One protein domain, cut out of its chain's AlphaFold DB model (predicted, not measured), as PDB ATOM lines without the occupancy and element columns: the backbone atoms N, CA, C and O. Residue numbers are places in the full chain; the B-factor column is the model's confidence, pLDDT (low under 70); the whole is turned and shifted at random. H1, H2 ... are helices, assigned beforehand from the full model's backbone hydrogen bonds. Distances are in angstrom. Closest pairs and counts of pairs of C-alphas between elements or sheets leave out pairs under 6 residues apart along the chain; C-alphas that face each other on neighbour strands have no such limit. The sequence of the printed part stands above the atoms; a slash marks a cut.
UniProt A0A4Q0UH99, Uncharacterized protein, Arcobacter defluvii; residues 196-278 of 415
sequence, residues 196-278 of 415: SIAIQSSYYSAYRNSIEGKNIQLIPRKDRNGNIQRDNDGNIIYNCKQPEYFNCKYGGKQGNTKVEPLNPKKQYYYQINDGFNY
ATOM      1  N   SER A 196      22.872 -42.612  -2.311       91.88
ATOM      2  CA  SER A 196      24.015 -43.442  -1.908       91.88
ATOM      3  C   SER A 196      25.090 -43.577  -2.991       91.88
ATOM      4  O   SER A 196      26.256 -43.828  -2.685       91.88
ATOM      5  N   ILE A 197      24.717 -43.387  -4.259       91.19
ATOM      6  CA  ILE A 197      25.647 -43.375  -5.390       91.19
ATOM      7  C   ILE A 197      26.135 -41.950  -5.657       91.19
ATOM      8  O   ILE A 197      27.330 -41.728  -5.839       91.19
ATOM      9  N   ALA A 198      25.234 -40.966  -5.647       90.19
ATOM     10  CA  ALA A 198      25.567 -39.576  -5.940       90.19
ATOM     11  C   ALA A 198      26.606 -38.987  -4.974       90.19
ATOM     12  O   ALA A 198      27.488 -38.250  -5.418       90.19
ATOM     13  N   ILE A 199      26.558 -39.341  -3.684       91.12
ATOM     14  CA  ILE A 199      27.522 -38.885  -2.663       91.12
ATOM     15  C   ILE A 199      28.960 -39.344  -2.960       91.12
ATOM     16  O   ILE A 199      29.909 -38.726  -2.485       91.12
ATOM     17  N   GLN A 200      29.154 -40.372  -3.791       90.75
ATOM     18  CA  GLN A 200      30.491 -40.801  -4.221       90.75
ATOM     19  C   GLN A 200      31.113 -39.830  -5.238       90.75
ATOM     20  O   GLN A 200      32.323 -39.839  -5.454       90.75
ATOM     21  N   SER A 201      30.303 -38.972  -5.865       86.31
ATOM     22  CA  SER A 201      30.800 -37.914  -6.742       86.31
ATOM     23  C   SER A 201      31.288 -36.710  -5.935       86.31
ATOM     24  O   SER A 201      30.619 -36.248  -5.009       86.31
ATOM     25  N   SER A 202      32.433 -36.143  -6.321       81.69
ATOM     26  CA  SER A 202      33.035 -35.007  -5.611       81.69
ATOM     27  C   SER A 202      32.125 -33.773  -5.566       81.69
ATOM     28  O   SER A 202      32.049 -33.104  -4.537       81.69
ATOM     29  N   TYR A 203      31.391 -33.492  -6.650       82.25
ATOM     30  CA  TYR A 203      30.516 -32.320  -6.745       82.25
ATOM     31  C   TYR A 203      29.303 -32.404  -5.809       82.25
ATOM     32  O   TYR A 203      28.945 -31.411  -5.177       82.25
ATOM     33  N   TYR A 204      28.672 -33.574  -5.692       87.25
ATOM     34  CA  TYR A 204      27.486 -33.734  -4.855       87.25
ATOM     35  C   TYR A 204      27.853 -33.982  -3.388       87.25
ATOM     36  O   TYR A 204      27.194 -33.459  -2.492       87.25
ATOM     37  N   SER A 205      28.962 -34.689  -3.136       87.06
ATOM     38  CA  SER A 205      29.531 -34.853  -1.793       87.06
ATOM     39  C   SER A 205      29.815 -33.504  -1.125       87.06
ATOM     40  O   SER A 205      29.399 -33.263   0.009       87.06
ATOM     41  N   ALA A 206      30.449 -32.577  -1.856       85.44
ATOM     42  CA  ALA A 206      30.726 -31.229  -1.362       85.44
ATOM     43  C   ALA A 206      29.445 -30.483  -0.955       85.44
ATOM     44  O   ALA A 206      29.395 -29.873   0.112       85.44
ATOM     45  N   TYR A 207      28.385 -30.585  -1.766       86.06
ATOM     46  CA  TYR A 207      27.087 -30.012  -1.426       86.06
ATOM     47  C   TYR A 207      26.498 -30.647  -0.166       86.06
ATOM     48  O   TYR A 207      26.108 -29.924   0.750       86.06
ATOM     49  N   ARG A 208      26.478 -31.980  -0.068       88.06
ATOM     50  CA  ARG A 208      25.905 -32.685   1.087       88.06
ATOM     51  C   ARG A 208      26.620 -32.385   2.402       88.06
ATOM     52  O   ARG A 208      25.946 -32.386   3.427       88.06
ATOM     53  N   ASN A 209      27.909 -32.053   2.362       87.38
ATOM     54  CA  ASN A 209      28.692 -31.635   3.530       87.38
ATOM     55  C   ASN A 209      28.513 -30.150   3.912       87.38
ATOM     56  O   ASN A 209      28.987 -29.721   4.965       87.38
ATOM     57  N   SER A 210      27.827 -29.350   3.090       84.06
ATOM     58  CA  SER A 210      27.514 -27.950   3.400       84.06
ATOM     59  C   SER A 210      26.400 -27.816   4.450       84.06
ATOM     60  O   SER A 210      25.667 -28.764   4.731       84.06
ATOM     61  N   ILE A 211      26.229 -26.611   5.014       83.69
ATOM     62  CA  ILE A 211      25.145 -26.311   5.970       83.69
ATOM     63  C   ILE A 211      23.759 -26.528   5.349       83.69
ATOM     64  O   ILE A 211      22.853 -26.992   6.037       83.69
ATOM     65  N   GLU A 212      23.590 -26.191   4.073       82.12
ATOM     66  CA  GLU A 212      22.323 -26.371   3.368       82.12
ATOM     67  C   GLU A 212      22.094 -27.849   3.059       82.12
ATOM     68  O   GLU A 212      21.099 -28.425   3.495       82.12
ATOM     69  N   GLY A 213      23.066 -28.478   2.389       86.12
ATOM     70  CA  GLY A 213      22.987 -29.875   1.985       86.12
ATOM     71  C   GLY A 213      22.722 -30.797   3.165       86.12
ATOM     72  O   GLY A 213      21.791 -31.595   3.110       86.12
ATOM     73  N   LYS A 214      23.477 -30.685   4.268       89.19
ATOM     74  CA  LYS A 214      23.338 -31.584   5.434       89.19
ATOM     75  C   LYS A 214      21.924 -31.612   6.026       89.19
ATOM     76  O   LYS A 214      21.537 -32.632   6.584       89.19
ATOM     77  N   ASN A 215      21.164 -30.530   5.854       86.88
ATOM     78  CA  ASN A 215      19.826 -30.356   6.409       86.88
ATOM     79  C   ASN A 215      18.698 -30.608   5.393       86.88
ATOM     80  O   ASN A 215      17.531 -30.411   5.732       86.88
ATOM     81  N   ILE A 216      18.998 -31.018   4.153       88.50
ATOM     82  CA  ILE A 216      17.937 -31.291   3.177       88.50
ATOM     83  C   ILE A 216      17.124 -32.522   3.560       88.50
ATOM     84  O   ILE A 216      17.660 -33.558   3.955       88.50
ATOM     85  N   GLN A 217      15.818 -32.431   3.337       89.44
ATOM     86  CA  GLN A 217      14.939 -33.585   3.393       89.44
ATOM     87  C   GLN A 217      15.022 -34.360   2.075       89.44
ATOM     88  O   GLN A 217      14.670 -33.845   1.012       89.44
ATOM     89  N   LEU A 218      15.498 -35.602   2.154       88.56
ATOM     90  CA  LEU A 218      15.542 -36.519   1.019       88.56
ATOM     91  C   LEU A 218      14.192 -37.210   0.807       88.56
ATOM     92  O   LEU A 218      13.409 -37.394   1.741       88.56
ATOM     93  N   ILE A 219      13.944 -37.638  -0.430       88.38
ATOM     94  CA  ILE A 219      12.698 -38.298  -0.825       88.38
ATOM     95  C   ILE A 219      12.947 -39.811  -0.903       88.38
ATOM     96  O   ILE A 219      13.817 -40.230  -1.675       88.38
ATOM     97  N   PRO A 220      12.211 -40.648  -0.143       94.12
ATOM     98  CA  PRO A 220      12.290 -42.098  -0.277       94.12
ATOM     99  C   PRO A 220      11.986 -42.535  -1.710       94.12
ATOM    100  O   PRO A 220      10.988 -42.122  -2.308       94.12
ATOM    101  N   ARG A 221      12.839 -43.393  -2.262       93.38
ATOM    102  CA  ARG A 221      12.635 -43.987  -3.577       93.38
ATOM    103  C   ARG A 221      11.484 -44.984  -3.497       93.38
ATOM    104  O   ARG A 221      11.454 -45.822  -2.599       93.38
ATOM    105  N   LYS A 222      10.563 -44.912  -4.457       92.50
ATOM    106  CA  LYS A 222       9.427 -45.833  -4.567       92.50
ATOM    107  C   LYS A 222       9.596 -46.797  -5.737       92.50
ATOM    108  O   LYS A 222      10.246 -46.459  -6.726       92.50
ATOM    109  N   ASP A 223       9.101 -48.021  -5.605       90.62
ATOM    110  CA  ASP A 223       8.974 -48.971  -6.714       90.62
ATOM    111  C   ASP A 223       7.785 -48.607  -7.628       90.62
ATOM    112  O   ASP A 223       7.101 -47.604  -7.414       90.62
ATOM    113  N   ARG A 224       7.537 -49.423  -8.662       88.94
ATOM    114  CA  ARG A 224       6.426 -49.211  -9.609       88.94
ATOM    115  C   ARG A 224       5.041 -49.277  -8.952       88.94
ATOM    116  O   ARG A 224       4.101 -48.714  -9.496       88.94
ATOM    117  N   ASN A 225       4.929 -49.924  -7.793       93.19
ATOM    118  CA  ASN A 225       3.690 -50.073  -7.031       93.19
ATOM    119  C   ASN A 225       3.543 -48.990  -5.946       93.19
ATOM    120  O   ASN A 225       2.559 -48.977  -5.212       93.19
ATOM    121  N   GLY A 226       4.513 -48.075  -5.828       90.69
ATOM    122  CA  GLY A 226       4.511 -47.000  -4.841       90.69
ATOM    123  C   GLY A 226       5.111 -47.369  -3.479       90.69
ATOM    124  O   GLY A 226       5.117 -46.516  -2.585       90.69
ATOM    125  N   ASN A 227       5.655 -48.578  -3.308       95.00
ATOM    126  CA  ASN A 227       6.272 -49.009  -2.052       95.00
ATOM    127  C   ASN A 227       7.678 -48.432  -1.897       95.00
ATOM    128  O   ASN A 227       8.418 -48.307  -2.871       95.00
ATOM    129  N   ILE A 228       8.074 -48.118  -0.661       96.12
ATOM    130  CA  ILE A 228       9.424 -47.626  -0.360       96.12
ATOM    131  C   ILE A 228      10.448 -48.732  -0.622       96.12
ATOM    132  O   ILE A 228      10.366 -49.814  -0.043       96.12
ATOM    133  N   GLN A 229      11.441 -48.429  -1.455       95.44
ATOM    134  CA  GLN A 229      12.555 -49.328  -1.727       95.44
ATOM    135  C   GLN A 229      13.540 -49.330  -0.556       95.44
ATOM    136  O   GLN A 229      13.843 -48.280   0.022       95.44
ATOM    137  N   ARG A 230      14.073 -50.513  -0.245       95.44
ATOM    138  CA  ARG A 230      15.101 -50.725   0.776       95.44
ATOM    139  C   ARG A 230      16.312 -51.436   0.180       95.44
ATOM    140  O   ARG A 230      16.169 -52.139  -0.819       95.44
ATOM    141  N   ASP A 231      17.491 -51.199   0.743       92.50
ATOM    142  CA  ASP A 231      18.701 -51.947   0.402       92.50
ATOM    143  C   ASP A 231      18.747 -53.311   1.114       92.50
ATOM    144  O   ASP A 231      17.807 -53.696   1.815       92.50
ATOM    145  N   ASN A 232      19.835 -54.058   0.904       92.75
ATOM    146  CA  ASN A 232      20.014 -55.401   1.463       92.75
ATOM    147  C   ASN A 232      20.059 -55.413   2.999       92.75
ATOM    148  O   ASN A 232      19.737 -56.434   3.600       92.75
ATOM    149  N   ASP A 233      20.410 -54.286   3.619       93.62
ATOM    150  CA  ASP A 233      20.474 -54.120   5.072       93.62
ATOM    151  C   ASP A 233      19.143 -53.596   5.645       93.62
ATOM    152  O   ASP A 233      19.009 -53.354   6.846       93.62
ATOM    153  N   GLY A 234      18.129 -53.414   4.793       92.88
ATOM    154  CA  GLY A 234      16.811 -52.923   5.171       92.88
ATOM    155  C   GLY A 234      16.720 -51.401   5.304       92.88
ATOM    156  O   GLY A 234      15.659 -50.894   5.696       92.88
ATOM    157  N   ASN A 235      17.762 -50.643   4.953       94.31
ATOM    158  CA  ASN A 235      17.731 -49.182   4.995       94.31
ATOM    159  C   ASN A 235      16.924 -48.620   3.827       94.31
ATOM    160  O   ASN A 235      16.919 -49.167   2.728       94.31
ATOM    161  N   ILE A 236      16.238 -47.496   4.050       95.81
ATOM    162  CA  ILE A 236      15.474 -46.817   2.997       95.81
ATOM    163  C   ILE A 236      16.433 -46.283   1.928       95.81
ATOM    164  O   ILE A 236      17.393 -45.578   2.232       95.81
ATOM    165  N   ILE A 237      16.128 -46.559   0.659       95.38
ATOM    166  CA  ILE A 237      16.832 -45.957  -0.474       95.38
ATOM    167  C   ILE A 237      16.225 -44.583  -0.743       95.38
ATOM    168  O   ILE A 237      15.013 -44.457  -0.911       95.38
ATOM    169  N   TYR A 238      17.064 -43.556  -0.847       95.12
ATOM    170  CA  TYR A 238      16.642 -42.188  -1.140       95.12
ATOM    171  C   TYR A 238      17.050 -41.750  -2.547       95.12
ATOM    172  O   TYR A 238      18.105 -42.144  -3.056       95.12
ATOM    173  N   ASN A 239      16.222 -40.903  -3.156       93.69
ATOM    174  CA  ASN A 239      16.594 -40.139  -4.340       93.69
ATOM    175  C   ASN A 239      17.245 -38.815  -3.931       93.69
ATOM    176  O   ASN A 239      16.846 -38.204  -2.934       93.69
ATOM    177  N   CYS A 240      18.191 -38.347  -4.741       90.81
ATOM    178  CA  CYS A 240      18.736 -37.006  -4.617       90.81
ATOM    179  C   CYS A 240      17.624 -35.965  -4.763       90.81
ATOM    180  O   CYS A 240      16.740 -36.090  -5.618       90.81
ATOM    181  N   LYS A 241      17.696 -34.908  -3.953       89.62
ATOM    182  CA  LYS A 241      16.780 -33.773  -4.071       89.62
ATOM    183  C   LYS A 241      17.062 -32.979  -5.355       89.62
ATOM    184  O   LYS A 241      18.222 -32.798  -5.741       89.62
ATOM    185  N   GLN A 242      15.988 -32.556  -6.020       89.25
ATOM    186  CA  GLN A 242      16.024 -31.692  -7.199       89.25
ATOM    187  C   GLN A 242      15.446 -30.315  -6.841       89.25
ATOM    188  O   GLN A 242      14.442 -30.269  -6.124       89.25
ATOM    189  N   PRO A 243      16.016 -29.205  -7.352       90.25
ATOM    190  CA  PRO A 243      17.002 -29.108  -8.443       90.25
ATOM    191  C   PRO A 243      18.474 -29.306  -8.033       90.25
ATOM    192  O   PRO A 243      19.371 -29.200  -8.874       90.25
ATOM    193  N   GLU A 244      18.749 -29.563  -6.755       87.56
ATOM    194  CA  GLU A 244      20.082 -29.430  -6.169       87.56
ATOM    195  C   GLU A 244      21.106 -30.379  -6.790       87.56
ATOM    196  O   GLU A 244      22.206 -29.945  -7.131       87.56
ATOM    197  N   TYR A 245      20.738 -31.639  -7.041       89.06
ATOM    198  CA  TYR A 245      21.637 -32.589  -7.699       89.06
ATOM    199  C   TYR A 245      22.099 -32.113  -9.080       89.06
ATOM    200  O   TYR A 245      23.302 -32.088  -9.357       89.06
ATOM    201  N   PHE A 246      21.170 -31.696  -9.945       91.25
ATOM    202  CA  PHE A 246      21.522 -31.220 -11.282       91.25
ATOM    203  C   PHE A 246      22.321 -29.913 -11.246       91.25
ATOM    204  O   PHE A 246      23.251 -29.741 -12.036       91.25
ATOM    205  N   ASN A 247      22.035 -29.026 -10.293       89.12
ATOM    206  CA  ASN A 247      22.845 -27.830 -10.072       89.12
ATOM    207  C   ASN A 247      24.282 -28.177  -9.656       89.12
ATOM    208  O   ASN A 247      25.218 -27.562 -10.160       89.12
ATOM    209  N   CYS A 248      24.487 -29.196  -8.818       86.50
ATOM    210  CA  CYS A 248      25.831 -29.680  -8.496       86.50
ATOM    211  C   CYS A 248      26.518 -30.334  -9.706       86.50
ATOM    212  O   CYS A 248      27.708 -30.123  -9.933       86.50
ATOM    213  N   LYS A 249      25.781 -31.122 -10.499       87.31
ATOM    214  CA  LYS A 249      26.322 -31.854 -11.657       87.31
ATOM    215  C   LYS A 249      26.745 -30.917 -12.795       87.31
ATOM    216  O   LYS A 249      27.810 -31.113 -13.396       87.31
ATOM    217  N   TYR A 250      25.931 -29.902 -13.090       89.50
ATOM    218  CA  TYR A 250      26.041 -29.075 -14.298       89.50
ATOM    219  C   TYR A 250      26.285 -27.578 -14.050       89.50
ATOM    220  O   TYR A 250      26.535 -26.852 -15.012       89.50
ATOM    221  N   GLY A 251      26.219 -27.091 -12.809       87.44
ATOM    222  CA  GLY A 251      26.439 -25.677 -12.491       87.44
ATOM    223  C   GLY A 251      27.839 -25.188 -12.876       87.44
ATOM    224  O   GLY A 251      28.822 -25.921 -12.751       87.44
ATOM    225  N   GLY A 252      27.932 -23.945 -13.356       82.56
ATOM    226  CA  GLY A 252      29.201 -23.305 -13.733       82.56
ATOM    227  C   GLY A 252      29.868 -23.835 -15.005       82.56
ATOM    228  O   GLY A 252      31.021 -23.495 -15.264       82.56
ATOM    229  N   LYS A 253      29.185 -24.683 -15.781       85.94
ATOM    230  CA  LYS A 253      29.702 -25.281 -17.020       85.94
ATOM    231  C   LYS A 253      28.957 -24.731 -18.234       85.94
ATOM    232  O   LYS A 253      27.732 -24.706 -18.233       85.94
ATOM    233  N   GLN A 254      29.700 -24.359 -19.278       85.62
ATOM    234  CA  GLN A 254      29.177 -24.072 -20.628       85.62
ATOM    235  C   GLN A 254      27.938 -23.148 -20.630       85.62
ATOM    236  O   GLN A 254      26.848 -23.521 -21.067       85.62
ATOM    237  N   GLY A 255      28.105 -21.953 -20.060       84.62
ATOM    238  CA  GLY A 255      27.061 -20.927 -19.981       84.62
ATOM    239  C   GLY A 255      26.124 -21.059 -18.784       84.62
ATOM    240  O   GLY A 255      25.435 -20.097 -18.453       84.62
ATOM    241  N   ASN A 256      26.109 -22.203 -18.090       86.12
ATOM    242  CA  ASN A 256      25.390 -22.308 -16.826       86.12
ATOM    243  C   ASN A 256      26.059 -21.416 -15.786       86.12
ATOM    244  O   ASN A 256      27.265 -21.523 -15.544       86.12
ATOM    245  N   THR A 257      25.255 -20.600 -15.115       80.25
ATOM    246  CA  THR A 257      25.705 -19.776 -13.996       80.25
ATOM    247  C   THR A 257      26.390 -20.658 -12.950       80.25
ATOM    248  O   THR A 257      25.899 -21.736 -12.588       80.25
ATOM    249  N   LYS A 258      27.574 -20.235 -12.493       64.31
ATOM    250  CA  LYS A 258      28.296 -20.938 -11.434       64.31
ATOM    251  C   LYS A 258      27.600 -20.685 -10.107       64.31
ATOM    252  O   LYS A 258      27.317 -19.547  -9.749       64.31
ATOM    253  N   VAL A 259      27.355 -21.764  -9.372       57.84
ATOM    254  CA  VAL A 259      27.003 -21.677  -7.957       57.84
ATOM    255  C   VAL A 259      28.282 -21.270  -7.224       57.84
ATOM    256  O   VAL A 259      29.131 -22.114  -6.949       57.84
ATOM    257  N   GLU A 260      28.475 -19.976  -6.983       52.19
ATOM    258  CA  GLU A 260      29.517 -19.505  -6.067       52.19
ATOM    259  C   GLU A 260      28.939 -19.448  -4.644       52.19
ATOM    260  O   GLU A 260      27.789 -19.029  -4.469       52.19
ATOM    261  N   PRO A 261      29.692 -19.849  -3.604       50.38
ATOM    262  CA  PRO A 261      29.287 -19.572  -2.236       50.38
ATOM    263  C   PRO A 261      29.217 -18.053  -2.034       50.38
ATOM    264  O   PRO A 261      30.185 -17.335  -2.297       50.38
ATOM    265  N   LEU A 262      28.098 -17.550  -1.505       44.50
ATOM    266  CA  LEU A 262      28.040 -16.202  -0.943       44.50
ATOM    267  C   LEU A 262      28.859 -16.193   0.352       44.50
ATOM    268  O   LEU A 262      28.299 -16.262   1.438       44.50
ATOM    269  N   ASN A 263      30.185 -16.061   0.224       42.28
ATOM    270  CA  ASN A 263      31.144 -15.925   1.322       42.28
ATOM    271  C   ASN A 263      31.297 -17.211   2.187       42.28
ATOM    272  O   ASN A 263      30.310 -17.824   2.578       42.28
ATOM    273  N   PRO A 264      32.523 -17.619   2.578       44.22
ATOM    274  CA  PRO A 264      32.762 -18.788   3.441       44.22
ATOM    275  C   PRO A 264      32.071 -18.756   4.822       44.22
ATOM    276  O   PRO A 264      32.154 -19.729   5.568       44.22
ATOM    277  N   LYS A 265      31.382 -17.665   5.184       49.31
ATOM    278  CA  LYS A 265      30.558 -17.554   6.399       49.31
ATOM    279  C   LYS A 265      29.049 -17.408   6.160       49.31
ATOM    280  O   LYS A 265      28.332 -17.256   7.148       49.31
ATOM    281  N   LYS A 266      28.529 -17.442   4.924       42.91
ATOM    282  CA  LYS A 266      27.078 -17.355   4.672       42.91
ATOM    283  C   LYS A 266      26.590 -18.279   3.542       42.91
ATOM    284  O   LYS A 266      27.321 -18.753   2.689       42.91
ATOM    285  N   GLN A 267      25.313 -18.593   3.691       45.25
ATOM    286  CA  GLN A 267      24.430 -19.537   3.009       45.25
ATOM    287  C   GLN A 267      24.570 -19.591   1.469       45.25
ATOM    288  O   GLN A 267      24.647 -18.556   0.809       45.25
ATOM    289  N   TYR A 268      24.562 -20.805   0.902       48.38
ATOM    290  CA  TYR A 268      24.395 -21.035  -0.537       48.38
ATOM    291  C   TYR A 268      22.981 -20.584  -0.950       48.38
ATOM    292  O   TYR A 268      22.010 -20.874  -0.256       48.38
ATOM    293  N   TYR A 269      22.867 -19.848  -2.057       45.25
ATOM    294  CA  TYR A 269      21.583 -19.512  -2.673       45.25
ATOM    295  C   TYR A 269      21.643 -19.860  -4.161       45.25
ATOM    296  O   TYR A 269      22.468 -19.324  -4.902       45.25
ATOM    297  N   TYR A 270      20.745 -20.737  -4.608       49.97
ATOM    298  CA  TYR A 270      20.515 -21.033  -6.021       49.97
ATOM    299  C   TYR A 270      19.765 -19.866  -6.671       49.97
ATOM    300  O   TYR A 270      18.549 -19.920  -6.826       49.97
ATOM    301  N   GLN A 271      20.449 -18.771  -7.017       51.97
ATOM    302  CA  GLN A 271      19.746 -17.654  -7.664       51.97
ATOM    303  C   GLN A 271      19.248 -18.021  -9.071       51.97
ATOM    304  O   GLN A 271      18.244 -17.471  -9.513       51.97
ATOM    305  N   ILE A 272      19.888 -18.986  -9.751       67.69
ATOM    306  CA  ILE A 272      19.434 -19.512 -11.043       67.69
ATOM    307  C   ILE A 272      19.724 -21.020 -11.110       67.69
ATOM    308  O   ILE A 272      20.871 -21.450 -10.998       67.69
ATOM    309  N   ASN A 273      18.680 -21.833 -11.289       86.50
ATOM    310  CA  ASN A 273      18.760 -23.297 -11.362       86.50
ATOM    311  C   ASN A 273      19.288 -23.789 -12.720       86.50
ATOM    312  O   ASN A 273      18.744 -24.734 -13.274       86.50
ATOM    313  N   ASP A 274      20.316 -23.152 -13.289       89.94
ATOM    314  CA  ASP A 274      20.787 -23.425 -14.656       89.94
ATOM    315  C   ASP A 274      21.184 -24.893 -14.860       89.94
ATOM    316  O   ASP A 274      20.905 -25.470 -15.909       89.94
ATOM    317  N   GLY A 275      21.770 -25.538 -13.844       90.50
ATOM    318  CA  GLY A 275      22.104 -26.957 -13.939       90.50
ATOM    319  C   GLY A 275      20.866 -27.838 -14.114       90.50
ATOM    320  O   GLY A 275      20.859 -28.723 -14.962       90.50
ATOM    321  N   PHE A 276      19.792 -27.565 -13.371       93.06
ATOM    322  CA  PHE A 276      18.508 -28.248 -13.545       93.06
ATOM    323  C   PHE A 276      17.765 -27.808 -14.811       93.06
ATOM    324  O   PHE A 276      17.256 -28.644 -15.556       93.06
ATOM    325  N   ASN A 277      17.695 -26.505 -15.068       93.19
ATOM    326  CA  ASN A 277      16.930 -25.912 -16.157       93.19
ATOM    327  C   ASN A 277      17.489 -26.307 -17.521       93.19
ATOM    328  O   ASN A 277      16.693 -26.550 -18.421       93.19
ATOM    329  N   TYR A 278      18.808 -26.472 -17.650       94.62
ATOM    330  CA  TYR A 278      19.493 -26.892 -18.878       94.62
ATOM    331  C   TYR A 278      20.120 -28.289 -18.761       94.62
ATOM    332  O   TYR A 278      21.165 -28.556 -19.360       94.62
TER     333      TYR A 278
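Overview. This is residues 196 to 278 of the 415 residues of an uncharacterized protein of Arcobacter defluvii (UniProt A0A4Q0UH99). Little regular structure: a small cluster of four short helices, H1 and H3 side by side at its core, with two long loops running out to opposite ends. The 83 printed residues hold H1, H2, H3 and H4 in that order, with no named strand; only 22 residues are in these elements, class all helix. The whole is only just loose, close to compact, with a radius of gyration of the C-alphas of 14.5 A, and spans 40 by 28 by 19 A.

Arrangement. H1, residues 202 to 208, touches H3, residues 244 to 250, at a shallow tilt of 20 degrees, opposite ways; their closest C-alphas, of Tyr 203 and Cys 248, are 5.7 A apart. H4, residues 274 to 277, touches H3, with the closest C-alphas, of Asn 247 and Gly 275, 4.0 A apart. H2, residues 211 to 214, and H1 only just touch, only at the corner, with 3 pairs of C-alphas within 8 A; the closest, of Arg 208 and Lys 214, are 5.2 A apart. H2 is apart from H3 and H4. Every O i to N i+4 pair is within hydrogen-bond range in H3, 2 of 3 in H1; H2 and H4 are too short for one.

Along the chain. H1 and H3 are each 10.1 A long, H2 5.6 A, H4 4.8 A. C-alpha 202 is at (33.035, -35.007, -5.611), C-alpha 277 at (16.930, -25.912, -16.157).

Size, cuts and confidence. The printed part has no cut. The links H2 to H3, 29 residues, and H3 to H4, 23 residues, are long; in the first, residues 219 to 220 pair antiparallel with 238 to 239. The C-alphas farthest apart, of Asn 225 and Asn 263, are 44.6 A apart. Residues 258 to 272 have pLDDT under 70.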